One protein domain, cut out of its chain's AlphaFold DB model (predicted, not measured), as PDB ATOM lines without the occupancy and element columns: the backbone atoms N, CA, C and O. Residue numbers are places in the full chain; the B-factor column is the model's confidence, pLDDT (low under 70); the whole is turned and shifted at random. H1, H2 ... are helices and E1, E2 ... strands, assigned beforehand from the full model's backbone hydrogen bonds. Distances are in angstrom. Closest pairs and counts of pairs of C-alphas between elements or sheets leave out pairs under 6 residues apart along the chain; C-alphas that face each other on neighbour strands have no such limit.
ATOM      1  N   ILE A  30      -9.894 -27.177  84.748       87.62
ATOM      2  CA  ILE A  30     -10.740 -26.653  83.668       87.62
ATOM      3  C   ILE A  30     -10.203 -25.282  83.248       87.62
ATOM      4  O   ILE A  30     -10.073 -24.368  84.066       87.62
ATOM      5  N   LEU A  31      -9.867 -25.161  81.968       87.06
ATOM      6  CA  LEU A  31      -9.377 -23.937  81.344       87.06
ATOM      7  C   LEU A  31     -10.524 -23.145  80.722       87.06
ATOM      8  O   LEU A  31     -10.541 -21.919  80.806       87.06
ATOM      9  N   LYS A  32     -11.487 -23.842  80.107       87.19
ATOM     10  CA  LYS A  32     -12.666 -23.227  79.503       87.19
ATOM     11  C   LYS A  32     -13.866 -24.167  79.536       87.19
ATOM     12  O   LYS A  32     -13.729 -25.371  79.325       87.19
ATOM     13  N   HIS A  33     -15.038 -23.587  79.770       88.62
ATOM     14  CA  HIS A  33     -16.342 -24.239  79.664       88.62
ATOM     15  C   HIS A  33     -17.249 -23.371  78.791       88.62
ATOM     16  O   HIS A  33     -17.281 -22.150  78.958       88.62
ATOM     17  N   MET A  34     -17.921 -23.985  77.819       87.69
ATOM     18  CA  MET A  34     -18.837 -23.311  76.892       87.69
ATOM     19  C   MET A  34     -20.070 -24.173  76.645       87.69
ATOM     20  O   MET A  34     -19.985 -25.398  76.664       87.69
ATOM     21  N   PHE A  35     -21.195 -23.531  76.343       86.88
ATOM     22  CA  PHE A  35     -22.435 -24.204  75.969       86.88
ATOM     23  C   PHE A  35     -22.632 -24.166  74.451       86.88
ATOM     24  O   PHE A  35     -22.551 -23.094  73.851       86.88
ATOM     25  N   ILE A  36     -22.952 -25.307  73.833       85.38
ATOM     26  CA  ILE A  36     -23.201 -25.418  72.382       85.38
ATOM     27  C   ILE A  36     -24.696 -25.480  72.048       85.38
ATOM     28  O   ILE A  36     -25.145 -26.302  71.256       85.38
ATOM     29  N   GLY A  37     -25.491 -24.591  72.646       75.50
ATOM     30  CA  GLY A  37     -26.849 -24.290  72.174       75.50
ATOM     31  C   GLY A  37     -27.781 -25.503  72.081       75.50
ATOM     32  O   GLY A  37     -28.254 -25.836  71.002       75.50
ATOM     33  N   GLY A  38     -28.043 -26.171  73.203       77.31
ATOM     34  CA  GLY A  38     -28.978 -27.300  73.273       77.31
ATOM     35  C   GLY A  38     -28.413 -28.637  72.787       77.31
ATOM     36  O   GLY A  38     -29.113 -29.638  72.892       77.31
ATOM     37  N   ALA A  39     -27.167 -28.685  72.303       84.81
ATOM     38  CA  ALA A  39     -26.478 -29.943  72.001       84.81
ATOM     39  C   ALA A  39     -25.657 -30.483  73.178       84.81
ATOM     40  O   ALA A  39     -25.500 -31.696  73.294       84.81
ATOM     41  N   GLY A  40     -25.177 -29.615  74.074       86.94
ATOM     42  CA  GLY A  40     -24.388 -30.018  75.236       86.94
ATOM     43  C   GLY A  40     -23.391 -28.968  75.715       86.94
ATOM     44  O   GLY A  40     -23.512 -27.775  75.415       86.94
ATOM     45  N   ASP A  41     -22.391 -29.448  76.441       89.50
ATOM     46  CA  ASP A  41     -21.344 -28.670  77.087       89.50
ATOM     47  C   ASP A  41     -19.965 -29.047  76.551       89.50
ATOM     48  O   ASP A  41     -19.644 -30.215  76.342       89.50
ATOM     49  N   VAL A  42     -19.120 -28.044  76.369       88.31
ATOM     50  CA  VAL A  42     -17.740 -28.190  75.915       88.31
ATOM     51  C   VAL A  42     -16.816 -27.938  77.082       88.31
ATOM     52  O   VAL A  42     -16.893 -26.880  77.710       88.31
ATOM     53  N   TYR A  43     -15.895 -28.862  77.321       88.69
ATOM     54  CA  TYR A  43     -14.889 -28.730  78.360       88.69
ATOM     55  C   TYR A  43     -13.497 -28.803  77.760       88.69
ATOM     56  O   TYR A  43     -13.154 -29.746  77.050       88.69
ATOM     57  N   ILE A  44     -12.688 -27.802  78.093       87.56
ATOM     58  CA  ILE A  44     -11.261 -27.779  77.798       87.56
ATOM     59  C   ILE A  44     -10.529 -27.707  79.124       87.56
ATOM     60  O   ILE A  44     -10.803 -26.819  79.935       87.56
ATOM     61  N   TRP A  45      -9.599 -28.623  79.355       87.94
ATOM     62  CA  TRP A  45      -8.875 -28.702  80.615       87.94
ATOM     63  C   TRP A  45      -7.409 -29.048  80.409       87.94
ATOM     64  O   TRP A  45      -7.011 -29.576  79.374       87.94
ATOM     65  N   GLN A  46      -6.600 -28.722  81.409       85.56
ATOM     66  CA  GLN A  46      -5.228 -29.183  81.507       85.56
ATOM     67  C   GLN A  46      -5.201 -30.486  82.303       85.56
ATOM     68  O   GLN A  46      -5.636 -30.521  83.458       85.56
ATOM     69  N   THR A  47      -4.687 -31.532  81.664       83.75
ATOM     70  CA  THR A  47      -4.508 -32.858  82.258       83.75
ATOM     71  C   THR A  47      -3.418 -32.855  83.325       83.75
ATOM     72  O   THR A  47      -2.564 -31.964  83.350       83.75
ATOM     73  N   LEU A  48      -3.375 -33.891  84.166       82.44
ATOM     74  CA  LEU A  48      -2.303 -34.062  85.161       82.44
ATOM     75  C   LEU A  48      -0.899 -34.146  84.533       82.44
ATOM     76  O   LEU A  48       0.088 -33.789  85.170       82.44
ATOM     77  N   LEU A  49      -0.809 -34.583  83.272       80.81
ATOM     78  CA  LEU A  49       0.437 -34.647  82.503       80.81
ATOM     79  C   LEU A  49       0.845 -33.294  81.889       80.81
ATOM     80  O   LEU A  49       1.883 -33.197  81.240       80.81
ATOM     81  N   GLY A  50       0.041 -32.246  82.086       73.12
ATOM     82  CA  GLY A  50       0.321 -30.883  81.637       73.12
ATOM     83  C   GLY A  50      -0.175 -30.548  80.229       73.12
ATOM     84  O   GLY A  50      -0.104 -29.381  79.842       73.12
ATOM     85  N   TYR A  51      -0.718 -31.515  79.482       75.94
ATOM     86  CA  TYR A  51      -1.288 -31.299  78.146       75.94
ATOM     87  C   TYR A  51      -2.748 -30.846  78.215       75.94
ATOM     88  O   TYR A  51      -3.448 -31.160  79.178       75.94
ATOM     89  N   HIS A  52      -3.217 -30.137  77.188       80.12
ATOM     90  CA  HIS A  52      -4.615 -29.723  77.071       80.12
ATOM     91  C   HIS A  52      -5.466 -30.834  76.443       80.12
ATOM     92  O   HIS A  52      -5.056 -31.435  75.453       80.12
ATOM     93  N   ALA A  53      -6.654 -31.068  76.995       82.50
ATOM     94  CA  ALA A  53      -7.648 -32.000  76.479       82.50
ATOM     95  C   ALA A  53      -8.987 -31.288  76.226       82.50
ATOM     96  O   ALA A  53      -9.329 -30.321  76.912       82.50
ATOM     97  N   PHE A  54      -9.718 -31.754  75.210       84.19
ATOM     98  CA  PHE A  54     -11.027 -31.255  74.779       84.19
ATOM     99  C   PHE A  54     -12.036 -32.384  74.867       84.19
ATOM    100  O   PHE A  54     -11.784 -33.457  74.321       84.19
ATOM    101  N   THR A  55     -13.212 -32.128  75.423       86.88
ATOM    102  CA  THR A  55     -14.359 -33.016  75.257       86.88
ATOM    103  C   THR A  55     -15.638 -32.227  75.052       86.88
ATOM    104  O   THR A  55     -15.757 -31.081  75.493       86.88
ATOM    105  N   VAL A  56     -16.612 -32.871  74.420       86.44
ATOM    106  CA  VAL A  56     -17.993 -32.409  74.377       86.44
ATOM    107  C   VAL A  56     -18.845 -33.436  75.103       86.44
ATOM    108  O   VAL A  56     -18.867 -34.609  74.738       86.44
ATOM    109  N   MET A  57     -19.540 -32.981  76.137       86.69
ATOM    110  CA  MET A  57     -20.589 -33.722  76.819       86.69
ATOM    111  C   MET A  57     -21.919 -33.338  76.179       86.69
ATOM    112  O   MET A  57     -22.481 -32.285  76.479       86.69
ATOM    113  N   THR A  58     -22.412 -34.169  75.273       84.25
ATOM    114  CA  THR A  58     -23.717 -33.970  74.632       84.25
ATOM    115  C   THR A  58     -24.876 -34.286  75.585       84.25
ATOM    116  O   THR A  58     -24.696 -34.902  76.641       84.25
ATOM    117  N   LEU A  59     -26.089 -33.857  75.216       80.62
ATOM    118  CA  LEU A  59     -27.304 -34.137  75.991       80.62
ATOM    119  C   LEU A  59     -27.828 -35.570  75.826       80.62
ATOM    120  O   LEU A  59     -28.608 -36.018  76.668       80.62
ATOM    121  N   LYS A  60     -27.457 -36.266  74.747       80.25
ATOM    122  CA  LYS A  60     -27.932 -37.619  74.445       80.25
ATOM    123  C   LYS A  60     -26.776 -38.612  74.418       80.25
ATOM    124  O   LYS A  60     -25.685 -38.322  73.927       80.25
ATOM    125  N   ASP A  61     -27.048 -39.804  74.934       71.38
ATOM    126  CA  ASP A  61     -26.090 -40.902  74.925       71.38
ATOM    127  C   ASP A  61     -25.919 -41.455  73.506       71.38
ATOM    128  O   ASP A  61     -26.896 -41.743  72.814       71.38
ATOM    129  N   GLY A  62     -24.664 -41.657  73.102       76.38
ATOM    130  CA  GLY A  62     -24.310 -42.212  71.794       76.38
ATOM    131  C   GLY A  62     -24.033 -41.174  70.709       76.38
ATOM    132  O   GLY A  62     -23.528 -41.565  69.657       76.38
ATOM    133  N   ASP A  63     -24.286 -39.887  70.969       86.44
ATOM    134  CA  ASP A  63     -23.932 -38.823  70.028       86.44
ATOM    135  C   ASP A  63     -22.421 -38.829  69.769       86.44
ATOM    136  O   ASP A  63     -21.590 -38.984  70.682       86.44
ATOM    137  N   MET A  64     -22.075 -38.617  68.505       90.00
ATOM    138  CA  MET A  64     -20.697 -38.470  68.070       90.00
ATOM    139  C   MET A  64     -20.422 -36.998  67.806       90.00
ATOM    140  O   MET A  64     -21.223 -36.295  67.184       90.00
ATOM    141  N   TRP A  65     -19.256 -36.533  68.236       89.69
ATOM    142  CA  TRP A  65     -18.845 -35.157  68.036       89.69
ATOM    143  C   TRP A  65     -17.465 -35.060  67.388       89.69
ATOM    144  O   TRP A  65     -16.613 -35.932  67.547       89.69
ATOM    145  N   SER A  66     -17.239 -33.990  66.631       90.44
ATOM    146  CA  SER A  66     -15.923 -33.630  66.092       90.44
ATOM    147  C   SER A  66     -15.737 -32.120  66.119       90.44
ATOM    148  O   SER A  66     -16.712 -31.370  66.154       90.44
ATOM    149  N   ILE A  67     -14.489 -31.664  66.072       89.81
ATOM    150  CA  ILE A  67     -14.162 -30.253  65.871       89.81
ATOM    151  C   ILE A  67     -13.766 -30.020  64.411       89.81
ATOM    152  O   ILE A  67     -12.993 -30.778  63.819       89.81
ATOM    153  N   GLN A  68     -14.311 -28.960  63.834       91.00
ATOM    154  CA  GLN A  68     -14.100 -28.542  62.458       91.00
ATOM    155  C   GLN A  68     -13.428 -27.170  62.452       91.00
ATOM    156  O   GLN A  68     -13.776 -26.299  63.252       91.00
ATOM    157  N   LYS A  69     -12.505 -26.956  61.517       90.12
ATOM    158  CA  LYS A  69     -11.894 -25.653  61.241       90.12
ATOM    159  C   LYS A  69     -12.365 -25.170  59.879       90.12
ATOM    160  O   LYS A  69     -12.240 -25.891  58.893       90.12
ATOM    161  N   PHE A  70     -12.911 -23.961  59.827       88.81
ATOM    162  CA  PHE A  70     -13.283 -23.322  58.573       88.81
ATOM    163  C   PHE A  70     -12.050 -22.706  57.915       88.81
ATOM    164  O   PHE A  70     -11.385 -21.840  58.493       88.81
ATOM    165  N   ASP A  71     -11.762 -23.137  56.693       85.12
ATOM    166  CA  ASP A  71     -10.772 -22.503  55.839       85.12
ATOM    167  C   ASP A  71     -11.459 -21.421  55.000       85.12
ATOM    168  O   ASP A  71     -12.249 -21.694  54.095       85.12
ATOM    169  N   LYS A  72     -11.137 -20.159  55.302       80.56
ATOM    170  CA  LYS A  72     -11.692 -19.004  54.594       80.56
ATOM    171  C   LYS A  72     -11.237 -18.925  53.135       80.56
ATOM    172  O   LYS A  72     -12.003 -18.447  52.305       80.56
ATOM    173  N   ALA A  73     -10.018 -19.364  52.823       82.94
ATOM    174  CA  ALA A  73      -9.504 -19.364  51.457       82.94
ATOM    175  C   ALA A  73     -10.166 -20.467  50.623       82.94
ATOM    176  O   ALA A  73     -10.486 -20.249  49.457       82.94
ATOM    177  N   ALA A  74     -10.408 -21.626  51.236       83.50
ATOM    178  CA  ALA A  74     -11.009 -22.771  50.563       83.50
ATOM    179  C   ALA A  74     -12.551 -22.797  50.617       83.50
ATOM    180  O   ALA A  74     -13.176 -23.604  49.926       83.50
ATOM    181  N   GLY A  75     -13.171 -21.932  51.425       84.69
ATOM    182  CA  GLY A  75     -14.623 -21.772  51.524       84.69
ATOM    183  C   GLY A  75     -15.359 -22.963  52.145       84.69
ATOM    184  O   GLY A  75     -16.563 -23.099  51.932       84.69
ATOM    185  N   HIS A  76     -14.667 -23.833  52.884       84.81
ATOM    186  CA  HIS A  76     -15.255 -25.024  53.498       84.81
ATOM    187  C   HIS A  76     -14.662 -25.320  54.880       84.81
ATOM    188  O   HIS A  76     -13.589 -24.833  55.238       84.81
ATOM    189  N   ALA A  77     -15.386 -26.119  55.667       87.56
ATOM    190  CA  ALA A  77     -14.926 -26.626  56.954       87.56
ATOM    191  C   ALA A  77     -14.345 -28.035  56.807       87.56
ATOM    192  O   ALA A  77     -14.891 -28.849  56.061       87.56
ATOM    193  N   SER A  78     -13.272 -28.307  57.548       87.94
ATOM    194  CA  SER A  78     -12.601 -29.608  57.565       87.94
ATOM    195  C   SER A  78     -12.410 -30.111  59.000       87.94
ATOM    196  O   SER A  78     -12.119 -29.300  59.891       87.94
ATOM    197  N   PRO A  79     -12.545 -31.428  59.248       87.31
ATOM    198  CA  PRO A  79     -12.340 -32.008  60.572       87.31
ATOM    199  C   PRO A  79     -10.880 -31.866  60.996       87.31
ATOM    200  O   PRO A  79      -9.984 -32.192  60.221       87.31
ATOM    201  N   LEU A  80     -10.633 -31.433  62.236       86.12
ATOM    202  CA  LEU A  80      -9.282 -31.503  62.817       86.12
ATOM    203  C   LEU A  80      -8.969 -32.894  63.374       86.12
ATOM    204  O   LEU A  80      -7.804 -33.250  63.521       86.12
ATOM    205  N   ASP A  81     -10.002 -33.669  63.699       85.31
ATOM    206  CA  ASP A  81      -9.889 -35.040  64.187       85.31
ATOM    207  C   ASP A  81     -11.113 -35.855  63.740       85.31
ATOM    208  O   ASP A  81     -12.126 -35.310  63.285       85.31
ATOM    209  N   ARG A  82     -11.027 -37.177  63.872       86.56
ATOM    210  CA  ARG A  82     -12.156 -38.082  63.657       86.56
ATOM    211  C   ARG A  82     -13.278 -37.807  64.670       86.56
ATOM    212  O   ARG A  82     -12.992 -37.391  65.793       86.56
ATOM    213  N   PRO A  83     -14.541 -38.116  64.331       88.44
ATOM    214  CA  PRO A  83     -15.615 -38.108  65.311       88.44
ATOM    215  C   PRO A  83     -15.323 -39.056  66.478       88.44
ATOM    216  O   PRO A  83     -14.900 -40.199  66.273       88.44
ATOM    217  N   VAL A  84     -15.582 -38.593  67.697       88.81
ATOM    218  CA  VAL A  84     -15.457 -39.365  68.938       88.81
ATOM    219  C   VAL A  84     -16.766 -39.317  69.716       88.81
ATOM    220  O   VAL A  84     -17.594 -38.433  69.509       88.81
ATOM    221  N   ALA A  85     -16.978 -40.296  70.589       88.69
ATOM    222  CA  ALA A  85     -18.191 -40.346  71.389       88.69
ATOM    223  C   ALA A  85     -18.237 -39.191  72.398       88.69
ATOM    224  O   ALA A  85     -17.206 -38.719  72.891       88.69
ATOM    225  N   SER A  86     -19.453 -38.759  72.718       86.56
ATOM    226  CA  SER A  86     -19.734 -37.835  73.815       86.56
ATOM    227  C   SER A  86     -18.980 -38.219  75.093       86.56
ATOM    228  O   SER A  86     -18.957 -39.382  75.499       86.56
ATOM    229  N   GLY A  87     -18.317 -37.240  75.707       81.75
ATOM    230  CA  GLY A  87     -17.530 -37.412  76.928       81.75
ATOM    231  C   GLY A  87     -16.174 -38.094  76.765       81.75
ATOM    232  O   GLY A  87     -15.455 -38.233  77.752       81.75
ATOM    233  N   PHE A  88     -15.777 -38.467  75.549       84.31
ATOM    234  CA  PHE A  88     -14.408 -38.894  75.276       84.31
ATOM    235  C   PHE A  88     -13.554 -37.710  74.811       84.31
ATOM    236  O   PHE A  88     -14.054 -36.840  74.087       84.31
ATOM    237  N   PRO A  89     -12.278 -37.637  75.226       82.94
ATOM    238  CA  PRO A  89     -11.362 -36.642  74.700       82.94
ATOM    239  C   PRO A  89     -10.971 -36.951  73.248       82.94
ATOM    240  O   PRO A  89     -10.984 -38.111  72.824       82.94
ATOM    241  N   LEU A  90     -10.591 -35.916  72.493       81.06
ATOM    242  CA  LEU A  90     -10.011 -36.087  71.154       81.06
ATOM    243  C   LEU A  90      -8.749 -36.947  71.210       81.06
ATOM    244  O   LEU A  90      -7.957 -36.865  72.148       81.06
ATOM    245  N   ALA A  91      -8.567 -37.770  70.182       64.75
ATOM    246  CA  ALA A  91      -7.526 -38.784  70.139       64.75
ATOM    247  C   ALA A  91      -6.317 -38.302  69.330       64.75
ATOM    248  O   ALA A  91      -5.810 -39.066  68.524       64.75
ATOM    249  N   ASP A  92      -5.860 -37.061  69.530       66.44
ATOM    250  CA  ASP A  92      -4.540 -36.536  69.133       66.44
ATOM    251  C   ASP A  92      -4.033 -36.842  67.696       66.44
ATOM    252  O   ASP A  92      -2.839 -36.681  67.422       66.44
ATOM    253  N   LEU A  93      -4.889 -37.238  66.742       56.53
ATOM    254  CA  LEU A  93      -4.448 -37.674  65.405       56.53
ATOM    255  C   LEU A  93      -3.795 -36.529  64.613       56.53
ATOM    256  O   LEU A  93      -2.979 -36.780  63.728       56.53
ATOM    257  N   ASN A  94      -4.093 -35.279  64.983       69.50
ATOM    258  CA  ASN A  94      -3.505 -34.067  64.419       69.50
ATOM    259  C   ASN A  94      -3.059 -33.085  65.521       69.50
ATOM    260  O   ASN A  94      -3.563 -31.966  65.656       69.50
ATOM    261  N   ARG A  95      -2.112 -33.533  66.359       71.62
ATOM    262  CA  ARG A  95      -1.636 -32.820  67.562       71.62
ATOM    263  C   ARG A  95      -1.301 -31.344  67.359       71.62
ATOM    264  O   ARG A  95      -1.609 -30.544  68.235       71.62
ATOM    265  N   ALA A  96      -0.655 -30.969  66.254       79.81
ATOM    266  CA  ALA A  96      -0.199 -29.592  66.050       79.81
ATOM    267  C   ALA A  96      -1.365 -28.626  65.779       79.81
ATOM    268  O   ALA A  96      -1.434 -27.543  66.369       79.81
ATOM    269  N   GLU A  97      -2.311 -29.022  64.923       81.62
ATOM    270  CA  GLU A  97      -3.483 -28.195  64.633       81.62
ATOM    271  C   GLU A  97      -4.453 -28.159  65.811       81.62
ATOM    272  O   GLU A  97      -4.989 -27.094  66.123       81.62
ATOM    273  N   LEU A  98      -4.619 -29.284  66.513       80.56
ATOM    274  CA  LEU A  98      -5.403 -29.337  67.741       80.56
ATOM    275  C   LEU A  98      -4.789 -28.452  68.828       80.56
ATOM    276  O   LEU A  98      -5.503 -27.626  69.384       80.56
ATOM    277  N   ALA A  99      -3.476 -28.532  69.082       80.38
ATOM    278  CA  ALA A  99      -2.761 -27.639  70.007       80.38
ATOM    279  C   ALA A  99      -2.990 -26.156  69.685       80.38
ATOM    280  O   ALA A  99      -3.221 -25.348  70.586       80.38
ATOM    281  N   THR A 100      -2.979 -25.807  68.399       84.06
ATOM    282  CA  THR A 100      -3.278 -24.444  67.947       84.06
ATOM    283  C   THR A 100      -4.727 -24.068  68.259       84.06
ATOM    284  O   THR A 100      -4.963 -23.041  68.893       84.06
ATOM    285  N   ALA A 101      -5.694 -24.922  67.904       84.69
ATOM    286  CA  ALA A 101      -7.108 -24.693  68.201       84.69
ATOM    287  C   ALA A 101      -7.368 -24.549  69.709       84.69
ATOM    288  O   ALA A 101      -8.075 -23.632  70.122       84.69
ATOM    289  N   TYR A 102      -6.746 -25.387  70.544       83.44
ATOM    290  CA  TYR A 102      -6.824 -25.288  72.002       83.44
ATOM    291  C   TYR A 102      -6.420 -23.906  72.498       83.44
ATOM    292  O   TYR A 102      -7.154 -23.286  73.266       83.44
ATOM    293  N   ASN A 103      -5.260 -23.425  72.055       81.88
ATOM    294  CA  ASN A 103      -4.734 -22.143  72.498       81.88
ATOM    295  C   ASN A 103      -5.624 -20.989  72.034       81.88
ATOM    296  O   ASN A 103      -5.975 -20.140  72.849       81.88
ATOM    297  N   GLU A 104      -6.049 -20.989  70.768       85.94
ATOM    298  CA  GLU A 104      -6.926 -19.945  70.229       85.94
ATOM    299  C   GLU A 104      -8.289 -19.905  70.935       85.94
ATOM    300  O   GLU A 104      -8.794 -18.825  71.247       85.94
ATOM    301  N   ILE A 105      -8.871 -21.071  71.240       84.00
ATOM    302  CA  ILE A 105     -10.168 -21.168  71.912       84.00
ATOM    303  C   ILE A 105     -10.050 -20.791  73.395       84.00
ATOM    304  O   ILE A 105     -10.928 -20.097  73.907       84.00
ATOM    305  N   VAL A 106      -9.006 -21.229  74.107       80.62
ATOM    306  CA  VAL A 106      -8.847 -20.984  75.553       80.62
ATOM    307  C   VAL A 106      -8.365 -19.569  75.845       80.62
ATOM    308  O   VAL A 106      -9.009 -18.857  76.613       80.62
ATOM    309  N   ALA A 107      -7.237 -19.166  75.264       73.31
ATOM    310  CA  ALA A 107      -6.583 -17.902  75.592       73.31
ATOM    311  C   ALA A 107      -7.230 -16.700  74.886       73.31
ATOM    312  O   ALA A 107      -6.935 -15.553  75.224       73.31
ATOM    313  N   GLY A 108      -8.100 -16.958  73.904       65.94
ATOM    314  CA  GLY A 108      -8.336 -15.998  72.839       65.94
ATOM    315  C   GLY A 108      -7.109 -15.938  71.932       65.94
ATOM    316  O   GLY A 108      -5.980 -16.219  72.340       65.94
ATOM    317  N   SER A 109      -7.315 -15.612  70.665       62.88
ATOM    318  CA  SER A 109      -6.198 -15.584  69.735       62.88
ATOM    319  C   SER A 109      -5.540 -14.210  69.688       62.88
ATOM    320  O   SER A 109      -6.209 -13.194  69.506       62.88
ATOM    321  N   SER A 110      -4.213 -14.191  69.801       62.25
ATOM    322  CA  SER A 110      -3.374 -13.065  69.381       62.25
ATOM    323  C   SER A 110      -2.995 -13.141  67.896       62.25
ATOM    324  O   SER A 110      -2.263 -12.277  67.415       62.25
ATOM    325  N   ASP A 111      -3.438 -14.183  67.177       65.00
ATOM    326  CA  ASP A 111      -3.267 -14.296  65.729       65.00
ATOM    327  C   ASP A 111      -4.108 -13.205  65.048       65.00
ATOM    328  O   ASP A 111      -5.336 -13.205  65.197       65.00
ATOM    329  N   PRO A 112      -3.495 -12.292  64.272       63.03
ATOM    330  CA  PRO A 112      -4.231 -11.280  63.518       63.03
ATOM    331  C   PRO A 112      -5.212 -11.879  62.495       63.03
ATOM    332  O   PRO A 112      -6.087 -11.168  62.007       63.03
ATOM    333  N   ASN A 113      -5.093 -13.172  62.175       67.81
ATOM    334  CA  ASN A 113      -5.991 -13.886  61.271       67.81
ATOM    335  C   ASN A 113      -7.126 -14.634  61.986       67.81
ATOM    336  O   ASN A 113      -7.937 -15.290  61.325       67.81
ATOM    337  N   TYR A 114      -7.204 -14.578  63.318       69.88
ATOM    338  CA  TYR A 114      -8.324 -15.164  64.044       69.88
ATOM    339  C   TYR A 114      -9.614 -14.379  63.812       69.88
ATOM    340  O   TYR A 114      -9.631 -13.151  63.766       69.88
ATOM    341  N   TRP A 115     -10.723 -15.106  63.705       72.38
ATOM    342  CA  TRP A 115     -12.054 -14.531  63.583       72.38
ATOM    343  C   TRP A 115     -13.090 -15.472  64.213       72.38
ATOM    344  O   TRP A 115     -12.896 -16.688  64.272       72.38
ATOM    345  N   PHE A 116     -14.188 -14.898  64.708       69.19
ATOM    346  CA  PHE A 116     -15.289 -15.637  65.335       69.19
ATOM    347  C   PHE A 116     -15.978 -16.562  64.323       69.19
ATOM    348  O   PHE A 116     -16.404 -16.084  63.276       69.19
ATOM    349  N   GLY A 117     -16.111 -17.856  64.630       74.25
ATOM    350  CA  GLY A 117     -16.611 -18.860  63.682       74.25
ATOM    351  C   GLY A 117     -15.527 -19.598  62.883       74.25
ATOM    352  O   GLY A 117     -15.858 -20.430  62.039       74.25
ATOM    353  N   LYS A 118     -14.235 -19.363  63.171       86.69
ATOM    354  CA  LYS A 118     -13.116 -20.174  62.645       86.69
ATOM    355  C   LYS A 118     -13.243 -21.651  63.027       86.69
ATOM    356  O   LYS A 118     -12.823 -22.512  62.255       86.69
ATOM    357  N   TYR A 119     -13.820 -21.939  64.192       89.50
ATOM    358  CA  TYR A 119     -14.049 -23.293  64.682       89.50
ATOM    359  C   TYR A 119     -15.540 -23.564  64.863       89.50
ATOM    360  O   TYR A 119     -16.315 -22.680  65.230       89.50
ATOM    361  N   SER A 120     -15.940 -24.808  64.618       90.38
ATOM    362  CA  SER A 120     -17.265 -25.298  64.988       90.38
ATOM    363  C   SER A 120     -17.169 -26.708  65.548       90.38
ATOM    364  O   SER A 120     -16.291 -27.481  65.165       90.38
ATOM    365  N   ILE A 121     -18.082 -27.043  66.448       90.69
ATOM    366  CA  ILE A 121     -18.303 -28.418  66.882       90.69
ATOM    367  C   ILE A 121     -19.416 -28.994  66.025       90.69
ATOM    368  O   ILE A 121     -20.483 -28.401  65.901       90.69
ATOM    369  N   LEU A 122     -19.167 -30.155  65.441       91.81
ATOM    370  CA  LEU A 122     -20.180 -30.944  64.765       91.81
ATOM    371  C   LEU A 122     -20.681 -32.004  65.744       91.81
ATOM    372  O   LEU A 122     -19.874 -32.833  66.156       91.81
ATOM    373  N   VAL A 123     -21.968 -31.992  66.090       90.69
ATOM    374  CA  VAL A 123     -22.633 -33.060  66.858       90.69
ATOM    375  C   VAL A 123     -23.682 -33.693  65.957       90.69
ATOM    376  O   VAL A 123     -24.570 -32.991  65.479       90.69
ATOM    377  N   ASP A 124     -23.549 -34.985  65.656       86.44
ATOM    378  CA  ASP A 124     -24.473 -35.734  64.784       86.44
ATOM    379  C   ASP A 124     -24.836 -35.022  63.462       86.44
ATOM    380  O   ASP A 124     -25.966 -35.071  62.975       86.44
ATOM    381  N   GLY A 125     -23.865 -34.330  62.860       86.00
ATOM    382  CA  GLY A 125     -24.050 -33.604  61.598       86.00
ATOM    383  C   GLY A 125     -24.586 -32.173  61.737       86.00
ATOM    384  O   GLY A 125     -24.696 -31.474  60.730       86.00
ATOM    385  N   VAL A 126     -24.875 -31.700  62.951       88.75
ATOM    386  CA  VAL A 126     -25.285 -30.315  63.225       88.75
ATOM    387  C   VAL A 126     -24.083 -29.486  63.671       88.75
ATOM    388  O   VAL A 126     -23.347 -29.877  64.574       88.75
ATOM    389  N   HIS A 127     -23.865 -28.341  63.019       89.31
ATOM    390  CA  HIS A 127     -22.764 -27.431  63.340       89.31
ATOM    391  C   HIS A 127     -23.140 -26.454  64.459       89.31
ATOM    392  O   HIS A 127     -24.156 -25.763  64.389       89.31
ATOM    393  N   HIS A 128     -22.243 -26.327  65.433       88.00
ATOM    394  CA  HIS A 128     -22.323 -25.407  66.560       88.00
ATOM    395  C   HIS A 128     -21.097 -24.480  66.526       88.00
ATOM    396  O   HIS A 128     -19.984 -24.946  66.790       88.00
ATOM    397  N   PRO A 129     -21.249 -23.199  66.142       85.00
ATOM    398  CA  PRO A 129     -20.126 -22.265  66.065       85.00
ATOM    399  C   PRO A 129     -19.535 -21.992  67.455       85.00
ATOM    400  O   PRO A 129     -20.270 -21.963  68.445       85.00
ATOM    401  N   MET A 130     -18.215 -21.789  67.505       78.81
ATOM    402  CA  MET A 130     -17.452 -21.475  68.721       78.81
ATOM    403  C   MET A 130     -16.846 -20.071  68.691       78.81
ATOM    404  O   MET A 130     -16.415 -19.625  67.600       78.81
TER     405      MET A 130
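This is residues 30 to 130 of the 130 residues of an uncharacterized protein of Anthracocystis flocculosa PF-1 (UniProt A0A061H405). Two antiparallel sheets meet near the end of E3 and the start of E4 and open from there as a wedge, with the single helix H1 in its mouth, packed across the sheet E1 E2 E3 and also on the other sheet. That larger sheet, E5 E4 E6 E7, is strongly twisted, while E1, E2 and E3 follow one another as a meander. The 101 printed residues hold one named helix and seven named strands, in the order E1 E2 E3 E4 E5 H1 E6 E7; the class is mixed, helices and strands. The whole is compact and rounded, with a radius of gyration of the C-alphas of 12.9 A and spans of 37 by 33 by 24 A.

Find C-alpha 64 at (-20.697, -38.470, 68.070); from there E4, residues 64 to 71, runs 22.4 A. Its sheet also holds E5, residues 76 to 79, E6, residues 119 to 123, and E7, residues 126 to 129, which ends with C-alpha 129 at (-20.126, -22.265, 66.065). The other sheet begins with E1, residues 30 to 35, at C-alpha 30 (-10.740, -26.653, 83.668), then has E2, residues 40 to 46, 20.2 A, and E3, residues 52 to 58, 19.7 A. H1, residues 95 to 107, is 17.6 A long.

Start at E4, an inner strand: it is antiparallel to E6, with N 68 and O 120 2.8 A apart, and forms a hairpin with E5, where N 69 and O 78 are 2.9 A apart. E6 and E7 form a hairpin, with N 128 and O 121 at 2.8 A. E5, H1 and E6 make a split strand-helix-strand unit, two strands running the same way with E4 between them, and its crossover is right-handed. In the meander, each strand the antiparallel neighbour of the one before, N 42 and O 34 are 2.8 A apart, as are N 41 and O 57. Between the sheets, the closest C-alphas of E3 and E4 are those of Val 56 and Trp 65, 7.0 A. H1 is on one face of the sheet E1 E2 E3, giving two layers, at a height over the sheet of 9.3 A; it runs across the strands, at 77 degrees to E2 on the local plane. The closest C-alphas of H1 and E1 are those of Val 106 and Lys 32, 5.9 A. In H1 every O i to N i+4 pair is within hydrogen-bond range.

The two C-alphas farthest apart are those of Asp 61 and Pro 112, 38.5 A. The printed part has no cut. Look for the long links at E5 to H1 and H1 to E6; in the first, residues 84 to 85 pair antiparallel with residues 64 to 65 of E4. Mean pLDDT of the printed part is 82.2, with residues 91 to 94, 108 to 114 and 116 under 70.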